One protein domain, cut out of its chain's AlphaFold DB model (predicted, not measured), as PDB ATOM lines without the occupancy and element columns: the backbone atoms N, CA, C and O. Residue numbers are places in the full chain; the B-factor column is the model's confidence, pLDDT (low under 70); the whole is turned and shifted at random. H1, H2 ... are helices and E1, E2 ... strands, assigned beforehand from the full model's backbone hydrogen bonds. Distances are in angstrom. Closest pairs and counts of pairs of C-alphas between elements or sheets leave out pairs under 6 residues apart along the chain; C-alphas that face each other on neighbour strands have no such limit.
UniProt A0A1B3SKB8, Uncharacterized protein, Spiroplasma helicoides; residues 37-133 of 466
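What this domain is: This is residues 37 to 133 of the 466 residues of an uncharacterized protein of Spiroplasma helicoides (UniProt A0A1B3SKB8). A long, twisted sheet of three strands, E1, E2 and E3, makes a wall along the longest axis, and two helices, H1 and H2, cover part of one face in a steeply tilted pair. After H2, a long loop of residues 68 to 84 leads back to the start of E1, where residues 74 to 75 pair with residues 86 to 87. The 97 printed residues hold, in chain order, H1, H2, E1, E2 and E3; the sheet's order is E1 - E2 - E3, all antiparallel, and the class is mixed, helices and strands. The whole is compact, with a radius of gyration of the C-alphas of 14.0 A, yet elongated, spanning 45 by 26 by 22 A.

Where its parts are: Begin with the sheet: find C-alpha 85 at (-50.068, -31.894, 38.286), from where E1, residues 85 to 95, runs 30.2 A. E2, residues 99 to 112, returns over 38.4 A. E3, residues 115 to 132, covers 39.1 A, bends by 75 degrees at residue 122 and ends at C-alpha 132, (-20.603, -28.767, 44.970). Now look for H1, residues 37 to 48, 15.0 A long, starting at C-alpha 37, (-43.594, -31.863, 50.277). H2, residues 57 to 67, is 15.4 A long.

How they stand to each other: The strands form a meander, each the antiparallel neighbour of the one before, and E1 and E2, like E2 and E3, are a hairpin. Between E1 and E2, at 154 degrees, look for N 87 and O 107, 2.8 A apart, within hydrogen-bond range. Between E2 and E3, at 165 degrees, N 102 and O 129 are within that range at 2.9 A. H1 and H2 are on one face of the sheet, giving two layers, helices and sheet. H1 lies over E2 at a height over the sheet of 8.9 A, only just slantwise to the strands at 32 degrees to E2 on the local plane. H2 also lies over E2, at a height over the sheet of 8.8 A, slantwise at 49 degrees on the local plane. H1 touches H2 with residues 42 to 47 alone, at a steep tilt of 52 degrees, opposite ways; their closest C-alphas, of Val 47 and Asn 63, are 6.1 A apart. In H2 every O i to N i+4 pair is within hydrogen-bond range, in H1 7 of 8.

The domain as a whole: The two farthest C-alphas, of Phe 52 and Asn 113, are 45.9 A apart. The printed part has no cut; the link from H2 to E1 is long, with 17 residues. Mean pLDDT of the printed part is 85.3, and residues 51 to 52, 70 and 72 are under 70.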
ATOM      1  N   ASN A  37     -44.641 -31.587  49.288       81.94
ATOM      2  CA  ASN A  37     -43.594 -31.863  50.277       81.94
ATOM      3  C   ASN A  37     -42.902 -33.225  50.069       81.94
ATOM      4  O   ASN A  37     -41.734 -33.377  50.428       81.94
ATOM      5  N   GLU A  38     -43.596 -34.203  49.487       85.56
ATOM      6  CA  GLU A  38     -43.033 -35.517  49.164       85.56
ATOM      7  C   GLU A  38     -42.128 -35.423  47.935       85.56
ATOM      8  O   GLU A  38     -41.026 -35.969  47.962       85.56
ATOM      9  N   LEU A  39     -42.504 -34.621  46.930       85.38
ATOM     10  CA  LEU A  39     -41.611 -34.264  45.822       85.38
ATOM     11  C   LEU A  39     -40.324 -33.606  46.346       85.38
ATOM     12  O   LEU A  39     -39.224 -34.075  46.069       85.38
ATOM     13  N   LEU A  40     -40.432 -32.581  47.198       88.56
ATOM     14  CA  LEU A  40     -39.252 -31.950  47.807       88.56
ATOM     15  C   LEU A  40     -38.387 -32.938  48.622       88.56
ATOM     16  O   LEU A  40     -37.172 -32.754  48.717       88.56
ATOM     17  N   SER A  41     -38.991 -33.970  49.218       86.69
ATOM     18  CA  SER A  41     -38.275 -35.039  49.927       86.69
ATOM     19  C   SER A  41     -37.514 -35.959  48.964       86.69
ATOM     20  O   SER A  41     -36.342 -36.244  49.202       86.69
ATOM     21  N   ILE A  42     -38.130 -36.350  47.842       86.69
ATOM     22  CA  ILE A  42     -37.484 -37.128  46.771       86.69
ATOM     23  C   ILE A  42     -36.278 -36.367  46.217       86.69
ATOM     24  O   ILE A  42     -35.174 -36.906  46.208       86.69
ATOM     25  N   PHE A  43     -36.431 -35.080  45.875       89.12
ATOM     26  CA  PHE A  43     -35.303 -34.246  45.432       89.12
ATOM     27  C   PHE A  43     -34.126 -34.270  46.419       89.12
ATOM     28  O   PHE A  43     -32.961 -34.356  46.026       89.12
ATOM     29  N   LYS A  44     -34.430 -34.198  47.721       88.94
ATOM     30  CA  LYS A  44     -33.414 -34.192  48.777       88.94
ATOM     31  C   LYS A  44     -32.676 -35.523  48.896       88.94
ATOM     32  O   LYS A  44     -31.469 -35.495  49.105       88.94
ATOM     33  N   ASN A  45     -33.380 -36.644  48.760       84.44
ATOM     34  CA  ASN A  45     -32.808 -37.981  48.940       84.44
ATOM     35  C   ASN A  45     -32.091 -38.512  47.687       84.44
ATOM     36  O   ASN A  45     -31.117 -39.254  47.812       84.44
ATOM     37  N   ASP A  46     -32.555 -38.124  46.496       83.12
ATOM     38  CA  ASP A  46     -32.124 -38.757  45.244       83.12
ATOM     39  C   ASP A  46     -31.214 -37.856  44.390       83.12
ATOM     40  O   ASP A  46     -30.476 -38.367  43.552       83.12
ATOM     41  N   VAL A  47     -31.229 -36.532  44.608       86.44
ATOM     42  CA  VAL A  47     -30.404 -35.558  43.857       86.44
ATOM     43  C   VAL A  47     -29.451 -34.788  44.773       86.44
ATOM     44  O   VAL A  47     -28.274 -34.625  44.464       86.44
ATOM     45  N   TRP A  48     -29.928 -34.278  45.911       83.25
ATOM     46  CA  TRP A  48     -29.117 -33.389  46.756       83.25
ATOM     47  C   TRP A  48     -28.024 -34.110  47.564       83.25
ATOM     48  O   TRP A  48     -26.941 -33.557  47.742       83.25
ATOM     49  N   THR A  49     -28.261 -35.337  48.032       72.56
ATOM     50  CA  THR A  49     -27.311 -36.108  48.865       72.56
ATOM     51  C   THR A  49     -26.163 -36.782  48.093       72.56
ATOM     52  O   THR A  49     -25.518 -37.697  48.609       72.56
ATOM     53  N   GLU A  50     -25.869 -36.352  46.864       71.75
ATOM     54  CA  GLU A  50     -24.818 -36.946  46.033       71.75
ATOM     55  C   GLU A  50     -23.403 -36.560  46.525       71.75
ATOM     56  O   GLU A  50     -22.854 -35.502  46.217       71.75
ATOM     57  N   ASN A  51     -22.799 -37.458  47.318       59.41
ATOM     58  CA  ASN A  51     -21.573 -37.230  48.106       59.41
ATOM     59  C   ASN A  51     -20.317 -36.789  47.323       59.41
ATOM     60  O   ASN A  51     -19.350 -36.351  47.944       59.41
ATOM     61  N   PHE A  52     -20.286 -36.941  45.997       67.69
ATOM     62  CA  PHE A  52     -19.106 -36.654  45.167       67.69
ATOM     63  C   PHE A  52     -19.217 -35.358  44.345       67.69
ATOM     64  O   PHE A  52     -18.262 -34.997  43.654       67.69
ATOM     65  N   GLY A  53     -20.343 -34.643  44.456       79.25
ATOM     66  CA  GLY A  53     -20.633 -33.460  43.649       79.25
ATOM     67  C   GLY A  53     -20.925 -33.786  42.181       79.25
ATOM     68  O   GLY A  53     -20.760 -34.915  41.724       79.25
ATOM     69  N   PHE A  54     -21.349 -32.768  41.434       82.19
ATOM     70  CA  PHE A  54     -21.806 -32.908  40.048       82.19
ATOM     71  C   PHE A  54     -20.774 -32.389  39.039       82.19
ATOM     72  O   PHE A  54     -20.027 -31.448  39.312       82.19
ATOM     73  N   ARG A  55     -20.740 -32.982  37.846       77.69
ATOM     74  CA  ARG A  55     -19.892 -32.605  36.700       77.69
ATOM     75  C   ARG A  55     -20.555 -31.585  35.780       77.69
ATOM     76  O   ARG A  55     -19.896 -31.026  34.917       77.69
ATOM     77  N   SER A  56     -21.858 -31.354  35.898       82.19
ATOM     78  CA  SER A  56     -22.524 -30.270  35.172       82.19
ATOM     79  C   SER A  56     -23.896 -29.948  35.755       82.19
ATOM     80  O   SER A  56     -24.512 -30.768  36.433       82.19
ATOM     81  N   LEU A  57     -24.417 -28.773  35.396       84.75
ATOM     82  CA  LEU A  57     -25.828 -28.432  35.591       84.75
ATOM     83  C   LEU A  57     -26.773 -29.415  34.886       84.75
ATOM     84  O   LEU A  57     -27.885 -29.633  35.362       84.75
ATOM     85  N   GLU A  58     -26.351 -30.000  33.764       87.31
ATOM     86  CA  GLU A  58     -27.178 -30.942  33.009       87.31
ATOM     87  C   GLU A  58     -27.276 -32.299  33.714       87.31
ATOM     88  O   GLU A  58     -28.349 -32.881  33.743       87.31
ATOM     89  N   GLU A  59     -26.216 -32.748  34.391       86.25
ATOM     90  CA  GLU A  59     -26.238 -33.954  35.235       86.25
ATOM     91  C   GLU A  59     -27.177 -33.778  36.443       86.25
ATOM     92  O   GLU A  59     -27.932 -34.691  36.770       86.25
ATOM     93  N   ILE A  60     -27.228 -32.578  37.045       88.31
ATOM     94  CA  ILE A  60     -28.207 -32.247  38.100       88.31
ATOM     95  C   ILE A  60     -29.638 -32.333  37.548       88.31
ATOM     96  O   ILE A  60     -30.510 -32.931  38.184       88.31
ATOM     97  N   LYS A  61     -29.900 -31.770  36.358       88.75
ATOM     98  CA  LYS A  61     -31.215 -31.874  35.700       88.75
ATOM     99  C   LYS A  61     -31.560 -33.312  35.320       88.75
ATOM    100  O   LYS A  61     -32.705 -33.708  35.499       88.75
ATOM    101  N   GLU A  62     -30.603 -34.087  34.815       84.62
ATOM    102  CA  GLU A  62     -30.813 -35.470  34.388       84.62
ATOM    103  C   GLU A  62     -31.112 -36.373  35.591       84.62
ATOM    104  O   GLU A  62     -32.070 -37.142  35.543       84.62
ATOM    105  N   ASN A  63     -30.365 -36.239  36.695       85.88
ATOM    106  CA  ASN A  63     -30.672 -36.945  37.942       85.88
ATOM    107  C   ASN A  63     -32.023 -36.496  38.509       85.88
ATOM    108  O   ASN A  63     -32.823 -37.351  38.869       85.88
ATOM    109  N   THR A  64     -32.353 -35.200  38.457       88.94
ATOM    110  CA  THR A  64     -33.697 -34.712  38.814       88.94
ATOM    111  C   THR A  64     -34.777 -35.378  37.964       88.94
ATOM    112  O   THR A  64     -35.696 -35.972  38.512       88.94
ATOM    113  N   TYR A  65     -34.661 -35.347  36.635       85.31
ATOM    114  CA  TYR A  65     -35.615 -35.985  35.727       85.31
ATOM    115  C   TYR A  65     -35.770 -37.485  36.021       85.31
ATOM    116  O   TYR A  65     -36.895 -37.972  36.118       85.31
ATOM    117  N   LYS A  66     -34.658 -38.203  36.241       78.88
ATOM    118  CA  LYS A  66     -34.649 -39.626  36.620       78.88
ATOM    119  C   LYS A  66     -35.371 -39.890  37.941       78.88
ATOM    120  O   LYS A  66     -36.157 -40.832  37.986       78.88
ATOM    121  N   SER A  67     -35.160 -39.073  38.978       82.62
ATOM    122  CA  SER A  67     -35.833 -39.215  40.282       82.62
ATOM    123  C   SER A  67     -37.358 -39.157  40.179       82.62
ATOM    124  O   SER A  67     -38.049 -39.723  41.020       82.62
ATOM    125  N   TYR A  68     -37.891 -38.510  39.136       81.50
ATOM    126  CA  TYR A  68     -39.331 -38.436  38.888       81.50
ATOM    127  C   TYR A  68     -39.806 -39.208  37.649       81.50
ATOM    128  O   TYR A  68     -40.986 -39.136  37.295       81.50
ATOM    129  N   TYR A  69     -38.920 -39.962  36.991       71.00
ATOM    130  CA  TYR A  69     -39.232 -40.718  35.782       71.00
ATOM    131  C   TYR A  69     -40.163 -41.894  36.110       71.00
ATOM    132  O   TYR A  69     -39.732 -42.983  36.489       71.00
ATOM    133  N   GLY A  70     -41.467 -41.647  35.976       65.06
ATOM    134  CA  GLY A  70     -42.536 -42.591  36.304       65.06
ATOM    135  C   GLY A  70     -43.760 -41.937  36.949       65.06
ATOM    136  O   GLY A  70     -44.844 -42.505  36.875       65.06
ATOM    137  N   TYR A  71     -43.634 -40.741  37.533       73.62
ATOM    138  CA  TYR A  71     -44.782 -40.029  38.097       73.62
ATOM    139  C   TYR A  71     -45.527 -39.244  37.017       73.62
ATOM    140  O   TYR A  71     -45.095 -38.165  36.615       73.62
ATOM    141  N   ASP A  72     -46.679 -39.759  36.582       69.81
ATOM    142  CA  ASP A  72     -47.468 -39.165  35.494       69.81
ATOM    143  C   ASP A  72     -47.818 -37.681  35.723       69.81
ATOM    144  O   ASP A  72     -47.892 -36.900  34.778       69.81
ATOM    145  N   TYR A  73     -48.032 -37.268  36.974       79.00
ATOM    146  CA  TYR A  73     -48.430 -35.906  37.340       79.00
ATOM    147  C   TYR A  73     -47.241 -34.921  37.478       79.00
ATOM    148  O   TYR A  73     -47.463 -33.768  37.846       79.00
ATOM    149  N   VAL A  74     -45.995 -35.327  37.187       84.62
ATOM    150  CA  VAL A  74     -44.807 -34.449  37.214       84.62
ATOM    151  C   VAL A  74     -44.397 -34.045  35.794       84.62
ATOM    152  O   VAL A  74     -44.219 -34.884  34.914       84.62
ATOM    153  N   ILE A  75     -44.226 -32.741  35.565       85.38
ATOM    154  CA  ILE A  75     -43.938 -32.145  34.254       85.38
ATOM    155  C   ILE A  75     -42.647 -31.313  34.334       85.38
ATOM    156  O   ILE A  75     -42.486 -30.491  35.235       85.38
ATOM    157  N   PHE A  76     -41.749 -31.498  33.360       84.69
ATOM    158  CA  PHE A  76     -40.472 -30.765  33.241       84.69
ATOM    159  C   PHE A  76     -40.428 -29.765  32.081       84.69
ATOM    160  O   PHE A  76     -39.539 -28.922  32.033       84.69
ATOM    161  N   ASP A  77     -41.390 -29.835  31.160       85.06
ATOM    162  CA  ASP A  77     -41.519 -28.912  30.035       85.06
ATOM    163  C   ASP A  77     -42.919 -28.289  30.041       85.06
ATOM    164  O   ASP A  77     -43.929 -28.979  29.886       85.06
ATOM    165  N   GLU A  78     -42.969 -26.968  30.230       83.44
ATOM    166  CA  GLU A  78     -44.206 -26.183  30.253       83.44
ATOM    167  C   GLU A  78     -44.996 -26.306  28.935       83.44
ATOM    168  O   GLU A  78     -46.225 -26.257  28.960       83.44
ATOM    169  N   GLN A  79     -44.331 -26.530  27.793       81.69
ATOM    170  CA  GLN A  79     -44.990 -26.656  26.486       81.69
ATOM    171  C   GLN A  79     -45.737 -27.986  26.308       81.69
ATOM    172  O   GLN A  79     -46.656 -28.068  25.492       81.69
ATOM    173  N   TYR A  80     -45.376 -29.019  27.078       78.81
ATOM    174  CA  TYR A  80     -46.004 -30.345  27.030       78.81
ATOM    175  C   TYR A  80     -46.963 -30.613  28.205       78.81
ATOM    176  O   TYR A  80     -47.429 -31.742  28.387       78.81
ATOM    177  N   ALA A  81     -47.309 -29.576  28.976       81.12
ATOM    178  CA  ALA A  81     -48.310 -29.641  30.035       81.12
ATOM    179  C   ALA A  81     -49.708 -29.974  29.473       81.12
ATOM    180  O   ALA A  81     -50.366 -29.149  28.842       81.12
ATOM    181  N   LYS A  82     -50.172 -31.208  29.705       83.69
ATOM    182  CA  LYS A  82     -51.415 -31.763  29.124       83.69
ATOM    183  C   LYS A  82     -52.444 -32.265  30.147       83.69
ATOM    184  O   LYS A  82     -53.452 -32.844  29.751       83.69
ATOM    185  N   GLN A  83     -52.174 -32.078  31.438       84.62
ATOM    186  CA  GLN A  83     -53.003 -32.525  32.562       84.62
ATOM    187  C   GLN A  83     -52.689 -31.705  33.819       84.62
ATOM    188  O   GLN A  83     -51.691 -30.983  33.843       84.62
ATOM    189  N   GLU A  84     -53.518 -31.821  34.858       86.62
ATOM    190  CA  GLU A  84     -53.189 -31.261  36.175       86.62
ATOM    191  C   GLU A  84     -52.030 -32.021  36.828       86.62
ATOM    192  O   GLU A  84     -51.832 -33.214  36.584       86.62
ATOM    193  N   GLY A  85     -51.258 -31.327  37.661       88.38
ATOM    194  CA  GLY A  85     -50.068 -31.894  38.286       88.38
ATOM    195  C   GLY A  85     -49.123 -30.824  38.813       88.38
ATOM    196  O   GLY A  85     -49.553 -29.736  39.200       88.38
ATOM    197  N   TYR A  86     -47.829 -31.125  38.792       90.25
ATOM    198  CA  TYR A  86     -46.765 -30.243  39.254       90.25
ATOM    199  C   TYR A  86     -45.735 -30.004  38.151       90.25
ATOM    200  O   TYR A  86     -45.243 -30.943  37.529       90.25
ATOM    201  N   PHE A  87     -45.375 -28.741  37.944       91.69
ATOM    202  CA  PHE A  87     -44.241 -28.348  37.119       91.69
ATOM    203  C   PHE A  87     -43.016 -28.151  38.012       91.69
ATOM    204  O   PHE A  87     -43.050 -27.323  38.927       91.69
ATOM    205  N   ILE A  88     -41.952 -28.914  37.753       91.38
ATOM    206  CA  ILE A  88     -40.679 -28.820  38.475       91.38
ATOM    207  C   ILE A  88     -39.675 -28.059  37.612       91.38
ATOM    208  O   ILE A  88     -39.432 -28.426  36.464       91.38
ATOM    209  N   SER A  89     -39.038 -27.030  38.178       90.75
ATOM    210  CA  SER A  89     -37.947 -26.314  37.509       90.75
ATOM    211  C   SER A  89     -36.738 -26.085  38.415       90.75
ATOM    212  O   SER A  89     -36.855 -25.949  39.635       90.75
ATOM    213  N   LEU A  90     -35.561 -26.042  37.785       92.38
ATOM    214  CA  LEU A  90     -34.275 -25.732  38.400       92.38
ATOM    215  C   LEU A  90     -33.736 -24.436  37.795       92.38
ATOM    216  O   LEU A  90     -33.432 -24.391  36.603       92.38
ATOM    217  N   ASN A  91     -33.593 -23.398  38.614       91.50
ATOM    218  CA  ASN A  91     -33.075 -22.099  38.186       91.50
ATOM    219  C   ASN A  91     -31.714 -21.849  38.841       91.50
ATOM    220  O   ASN A  91     -31.608 -21.911  40.063       91.50
ATOM    221  N   VAL A  92     -30.677 -21.560  38.054       93.50
ATOM    222  CA  VAL A  92     -29.359 -21.196  38.599       93.50
ATOM    223  C   VAL A  92     -29.428 -19.770  39.139       93.50
ATOM    224  O   VAL A  92     -29.772 -18.849  38.402       93.50
ATOM    225  N   LEU A  93     -29.120 -19.601  40.424       94.31
ATOM    226  CA  LEU A  93     -29.043 -18.299  41.088       94.31
ATOM    227  C   LEU A  93     -27.614 -17.751  41.081       94.31
ATOM    228  O   LEU A  93     -27.407 -16.571  40.813       94.31
ATOM    229  N   GLU A  94     -26.636 -18.617  41.355       91.94
ATOM    230  CA  GLU A  94     -25.215 -18.276  41.391       91.94
ATOM    231  C   GLU A  94     -24.378 -19.442  40.849       91.94
ATOM    232  O   GLU A  94     -24.687 -20.615  41.074       91.94
ATOM    233  N   GLU A  95     -23.283 -19.125  40.160       87.88
ATOM    234  CA  GLU A  95     -22.266 -20.094  39.763       87.88
ATOM    235  C   GLU A  95     -20.870 -19.567  40.111       87.88
ATOM    236  O   GLU A  95     -20.436 -18.523  39.624       87.88
ATOM    237  N   THR A  96     -20.136 -20.333  40.918       83.50
ATOM    238  CA  THR A  96     -18.736 -20.068  41.284       83.50
ATOM    239  C   THR A  96     -17.828 -21.175  40.726       83.50
ATOM    240  O   THR A  96     -18.324 -22.115  40.096       83.50
ATOM    241  N   PRO A  97     -16.495 -21.142  40.924       78.06
ATOM    242  CA  PRO A  97     -15.652 -22.307  40.650       78.06
ATOM    243  C   PRO A  97     -16.038 -23.538  41.485       78.06
ATOM    244  O   PRO A  97     -15.952 -24.654  40.997       78.06
ATOM    245  N   SER A  98     -16.501 -23.350  42.721       78.75
ATOM    246  CA  SER A  98     -16.663 -24.446  43.691       78.75
ATOM    247  C   SER A  98     -18.068 -25.039  43.742       78.75
ATOM    248  O   SER A  98     -18.240 -26.184  44.153       78.75
ATOM    249  N   PHE A  99     -19.090 -24.265  43.371       87.06
ATOM    250  CA  PHE A  99     -20.483 -24.689  43.495       87.06
ATOM    251  C   PHE A  99     -21.422 -24.002  42.497       87.06
ATOM    252  O   PHE A  99     -21.120 -22.932  41.963       87.06
ATOM    253  N   TRP A 100     -22.595 -24.605  42.327       90.25
ATOM    254  CA  TRP A 100     -23.801 -23.972  41.797       90.25
ATOM    255  C   TRP A 100     -24.791 -23.742  42.945       90.25
ATOM    256  O   TRP A 100     -25.036 -24.658  43.734       90.25
ATOM    257  N   GLU A 101     -25.374 -22.548  43.048       93.88
ATOM    258  CA  GLU A 101     -26.592 -22.342  43.834       93.88
ATOM    259  C   GLU A 101     -27.796 -22.422  42.894       93.88
ATOM    260  O   GLU A 101     -27.910 -21.656  41.936       93.88
ATOM    261  N   ILE A 102     -28.679 -23.384  43.153       94.88
ATOM    262  CA  ILE A 102     -29.825 -23.710  42.309       94.88
ATOM    263  C   ILE A 102     -31.095 -23.618  43.145       94.88
ATOM    264  O   ILE A 102     -31.201 -24.203  44.221       94.88
ATOM    265  N   GLN A 103     -32.088 -22.914  42.621       94.62
ATOM    266  CA  GLN A 103     -33.429 -22.862  43.167       94.62
ATOM    267  C   GLN A 103     -34.298 -23.946  42.533       94.62
ATOM    268  O   GLN A 103     -34.615 -23.883  41.343       94.62
ATOM    269  N   PHE A 104     -34.699 -24.915  43.349       94.12
ATOM    270  CA  PHE A 104     -35.741 -25.881  43.028       94.12
ATOM    271  C   PHE A 104     -37.106 -25.227  43.261       94.12
ATOM    272  O   PHE A 104     -37.381 -24.727  44.359       94.12
ATOM    273  N   LYS A 105     -37.948 -25.226  42.226       93.44
ATOM    274  CA  LYS A 105     -39.322 -24.722  42.276       93.44
ATOM    275  C   LYS A 105     -40.327 -25.802  41.913       93.44
ATOM    276  O   LYS A 105     -40.108 -26.549  40.960       93.44
ATOM    277  N   ILE A 106     -41.457 -25.791  42.617       93.00
ATOM    278  CA  ILE A 106     -42.675 -26.516  42.252       93.00
ATOM    279  C   ILE A 106     -43.803 -25.503  42.049       93.00
ATOM    280  O   ILE A 106     -44.156 -24.763  42.970       93.00
ATOM    281  N   ASN A 107     -44.416 -25.525  40.868       92.19
ATOM    282  CA  ASN A 107     -45.659 -24.820  40.561       92.19
ATOM    283  C   ASN A 107     -46.778 -25.833  40.296       92.19
ATOM    284  O   ASN A 107     -46.518 -26.934  39.811       92.19
ATOM    285  N   ALA A 108     -48.031 -25.468  40.569       91.38
ATOM    286  CA  ALA A 108     -49.163 -26.275  40.118       91.38
ATOM    287  C   ALA A 108     -49.325 -26.157  38.596       91.38
ATOM    288  O   ALA A 108     -49.171 -25.072  38.041       91.38
ATOM    289  N   VAL A 109     -49.721 -27.237  37.930       90.69
ATOM    290  CA  VAL A 109     -50.326 -27.193  36.595       90.69
ATOM    291  C   VAL A 109     -51.826 -27.378  36.775       90.69
ATOM    292  O   VAL A 109     -52.255 -28.342  37.409       90.69
ATOM    293  N   LYS A 110     -52.620 -26.441  36.251       90.38
ATOM    294  CA  LYS A 110     -54.082 -26.404  36.420       90.38
ATOM    295  C   LYS A 110     -54.775 -26.182  35.087       90.38
ATOM    296  O   LYS A 110     -54.196 -25.583  34.176       90.38
ATOM    297  N   GLN A 111     -56.028 -26.615  34.981       89.94
ATOM    298  CA  GLN A 111     -56.852 -26.254  33.832       89.94
ATOM    299  C   GLN A 111     -57.189 -24.752  33.861       89.94
ATOM    300  O   GLN A 111     -57.788 -24.248  34.809       89.94
ATOM    301  N   MET A 112     -56.829 -24.036  32.796       85.38
ATOM    302  CA  MET A 112     -57.199 -22.641  32.549       85.38
ATOM    303  C   MET A 112     -58.001 -22.530  31.241       85.38
ATOM    304  O   MET A 112     -58.155 -23.506  30.505       85.38
ATOM    305  N   ASN A 113     -58.518 -21.334  30.933       80.56
ATOM    306  CA  ASN A 113     -59.464 -21.096  29.826       80.56
ATOM    307  C   ASN A 113     -59.032 -21.668  28.458       80.56
ATOM    308  O   ASN A 113     -59.894 -22.019  27.658       80.56
ATOM    309  N   ASN A 114     -57.722 -21.773  28.203       79.50
ATOM    310  CA  ASN A 114     -57.147 -22.227  26.932       79.50
ATOM    311  C   ASN A 114     -56.335 -23.537  27.056       79.50
ATOM    312  O   ASN A 114     -55.482 -23.804  26.211       79.50
ATOM    313  N   GLY A 115     -56.564 -24.343  28.100       85.25
ATOM    314  CA  GLY A 115     -55.865 -25.615  28.341       85.25
ATOM    315  C   GLY A 115     -55.119 -25.657  29.675       85.25
ATOM    316  O   GLY A 115     -55.284 -24.777  30.520       85.25
ATOM    317  N   TYR A 116     -54.308 -26.696  29.878       89.12
ATOM    318  CA  TYR A 116     -53.479 -26.833  31.077       89.12
ATOM    319  C   TYR A 116     -52.280 -25.888  31.011       89.12
ATOM    320  O   TYR A 116     -51.596 -25.824  29.992       89.12
ATOM    321  N   GLN A 117     -52.050 -25.130  32.082       90.38
ATOM    322  CA  GLN A 117     -50.970 -24.144  32.163       90.38
ATOM    323  C   GLN A 117     -50.346 -24.145  33.558       90.38
ATOM    324  O   GLN A 117     -50.998 -24.497  34.546       90.38
ATOM    325  N   VAL A 118     -49.076 -23.744  33.633       90.06
ATOM    326  CA  VAL A 118     -48.365 -23.562  34.901       90.06
ATOM    327  C   VAL A 118     -48.951 -22.352  35.630       90.06
ATOM    328  O   VAL A 118     -48.937 -21.228  35.124       90.06
ATOM    329  N   ASP A 119     -49.455 -22.578  36.839       89.25
ATOM    330  CA  ASP A 119     -49.976 -21.538  37.714       89.25
ATOM    331  C   ASP A 119     -48.821 -20.737  38.331       89.25
ATOM    332  O   ASP A 119     -48.273 -21.063  39.385       89.25
ATOM    333  N   LYS A 120     -48.454 -19.664  37.629       82.88
ATOM    334  CA  LYS A 120     -47.414 -18.704  38.022       82.88
ATOM    335  C   LYS A 120     -47.900 -17.680  39.060       82.88
ATOM    336  O   LYS A 120     -47.151 -16.764  39.389       82.88
ATOM    337  N   SER A 121     -49.137 -17.794  39.562       79.25
ATOM    338  CA  SER A 121     -49.664 -16.873  40.582       79.25
ATOM    339  C   SER A 121     -49.155 -17.175  41.994       79.25
ATOM    340  O   SER A 121     -49.132 -16.274  42.831       79.25
ATOM    341  N   ASN A 122     -48.725 -18.415  42.254       75.00
ATOM    342  CA  ASN A 122     -48.121 -18.820  43.519       75.00
ATOM    343  C   ASN A 122     -47.154 -19.998  43.311       75.00
ATOM    344  O   ASN A 122     -47.548 -21.039  42.781       75.00
ATOM    345  N   ASP A 123     -45.909 -19.859  43.765       82.69
ATOM    346  CA  ASP A 123     -44.979 -20.988  43.845       82.69
ATOM    347  C   ASP A 123     -45.376 -21.856  45.053       82.69
ATOM    348  O   ASP A 123     -45.487 -21.349  46.170       82.69
ATOM    349  N   LEU A 124     -45.603 -23.159  44.855       87.81
ATOM    350  CA  LEU A 124     -46.002 -24.060  45.946       87.81
ATOM    351  C   LEU A 124     -44.826 -24.371  46.870       87.81
ATOM    352  O   LEU A 124     -44.970 -24.389  48.090       87.81
ATOM    353  N   ILE A 125     -43.658 -24.610  46.271       91.06
ATOM    354  CA  ILE A 125     -42.389 -24.795  46.970       91.06
ATOM    355  C   ILE A 125     -41.311 -24.031  46.215       91.06
ATOM    356  O   ILE A 125     -41.182 -24.158  44.998       91.06
ATOM    357  N   VAL A 126     -40.502 -23.286  46.966       92.88
ATOM    358  CA  VAL A 126     -39.258 -22.670  46.505       92.88
ATOM    359  C   VAL A 126     -38.188 -22.991  47.537       92.88
ATOM    360  O   VAL A 126     -38.311 -22.590  48.694       92.88
ATOM    361  N   GLN A 127     -37.140 -23.710  47.142       94.38
ATOM    362  CA  GLN A 127     -35.992 -23.949  48.012       94.38
ATOM    363  C   GLN A 127     -34.677 -23.829  47.238       94.38
ATOM    364  O   GLN A 127     -34.502 -24.431  46.179       94.38
ATOM    365  N   ASN A 128     -33.738 -23.063  47.795       94.94
ATOM    366  CA  ASN A 128     -32.373 -22.972  47.290       94.94
ATOM    367  C   ASN A 128     -31.541 -24.152  47.810       94.94
ATOM    368  O   ASN A 128     -31.628 -24.525  48.985       94.94
ATOM    369  N   PHE A 129     -30.700 -24.692  46.937       93.00
ATOM    370  CA  PHE A 129     -29.763 -25.773  47.207       93.00
ATOM    371  C   PHE A 129     -28.386 -25.415  46.656       93.00
ATOM    372  O   PHE A 129     -28.262 -24.832  45.580       93.00
ATOM    373  N   LYS A 130     -27.343 -25.799  47.392       91.06
ATOM    374  CA  LYS A 130     -25.949 -25.582  47.012       91.06
ATOM    375  C   LYS A 130     -25.329 -26.912  46.595       91.06
ATOM    376  O   LYS A 130     -25.156 -27.795  47.432       91.06
ATOM    377  N   PHE A 131     -24.997 -27.035  45.316       88.50
ATOM    378  CA  PHE A 131     -24.389 -28.220  44.717       88.50
ATOM    379  C   PHE A 131     -22.895 -27.993  44.518       88.50
ATOM    380  O   PHE A 131     -22.499 -27.060  43.822       88.50
ATOM    381  N   ILE A 132     -22.060 -28.834  45.128       84.94
ATOM    382  CA  ILE A 132     -20.603 -28.767  44.970       84.94
ATOM    383  C   ILE A 132     -20.233 -29.282  43.572       84.94
ATOM    384  O   ILE A 132     -20.752 -30.312  43.129       84.94
ATOM    385  N   LYS A 133     -19.336 -28.575  42.877       83.12
ATOM    386  CA  LYS A 133     -18.781 -29.051  41.604       83.12
ATOM    387  C   LYS A 133     -17.782 -30.171  41.860       83.12
ATOM    388  O   LYS A 133     -16.913 -30.048  42.721       83.12
TER     389      LYS A 133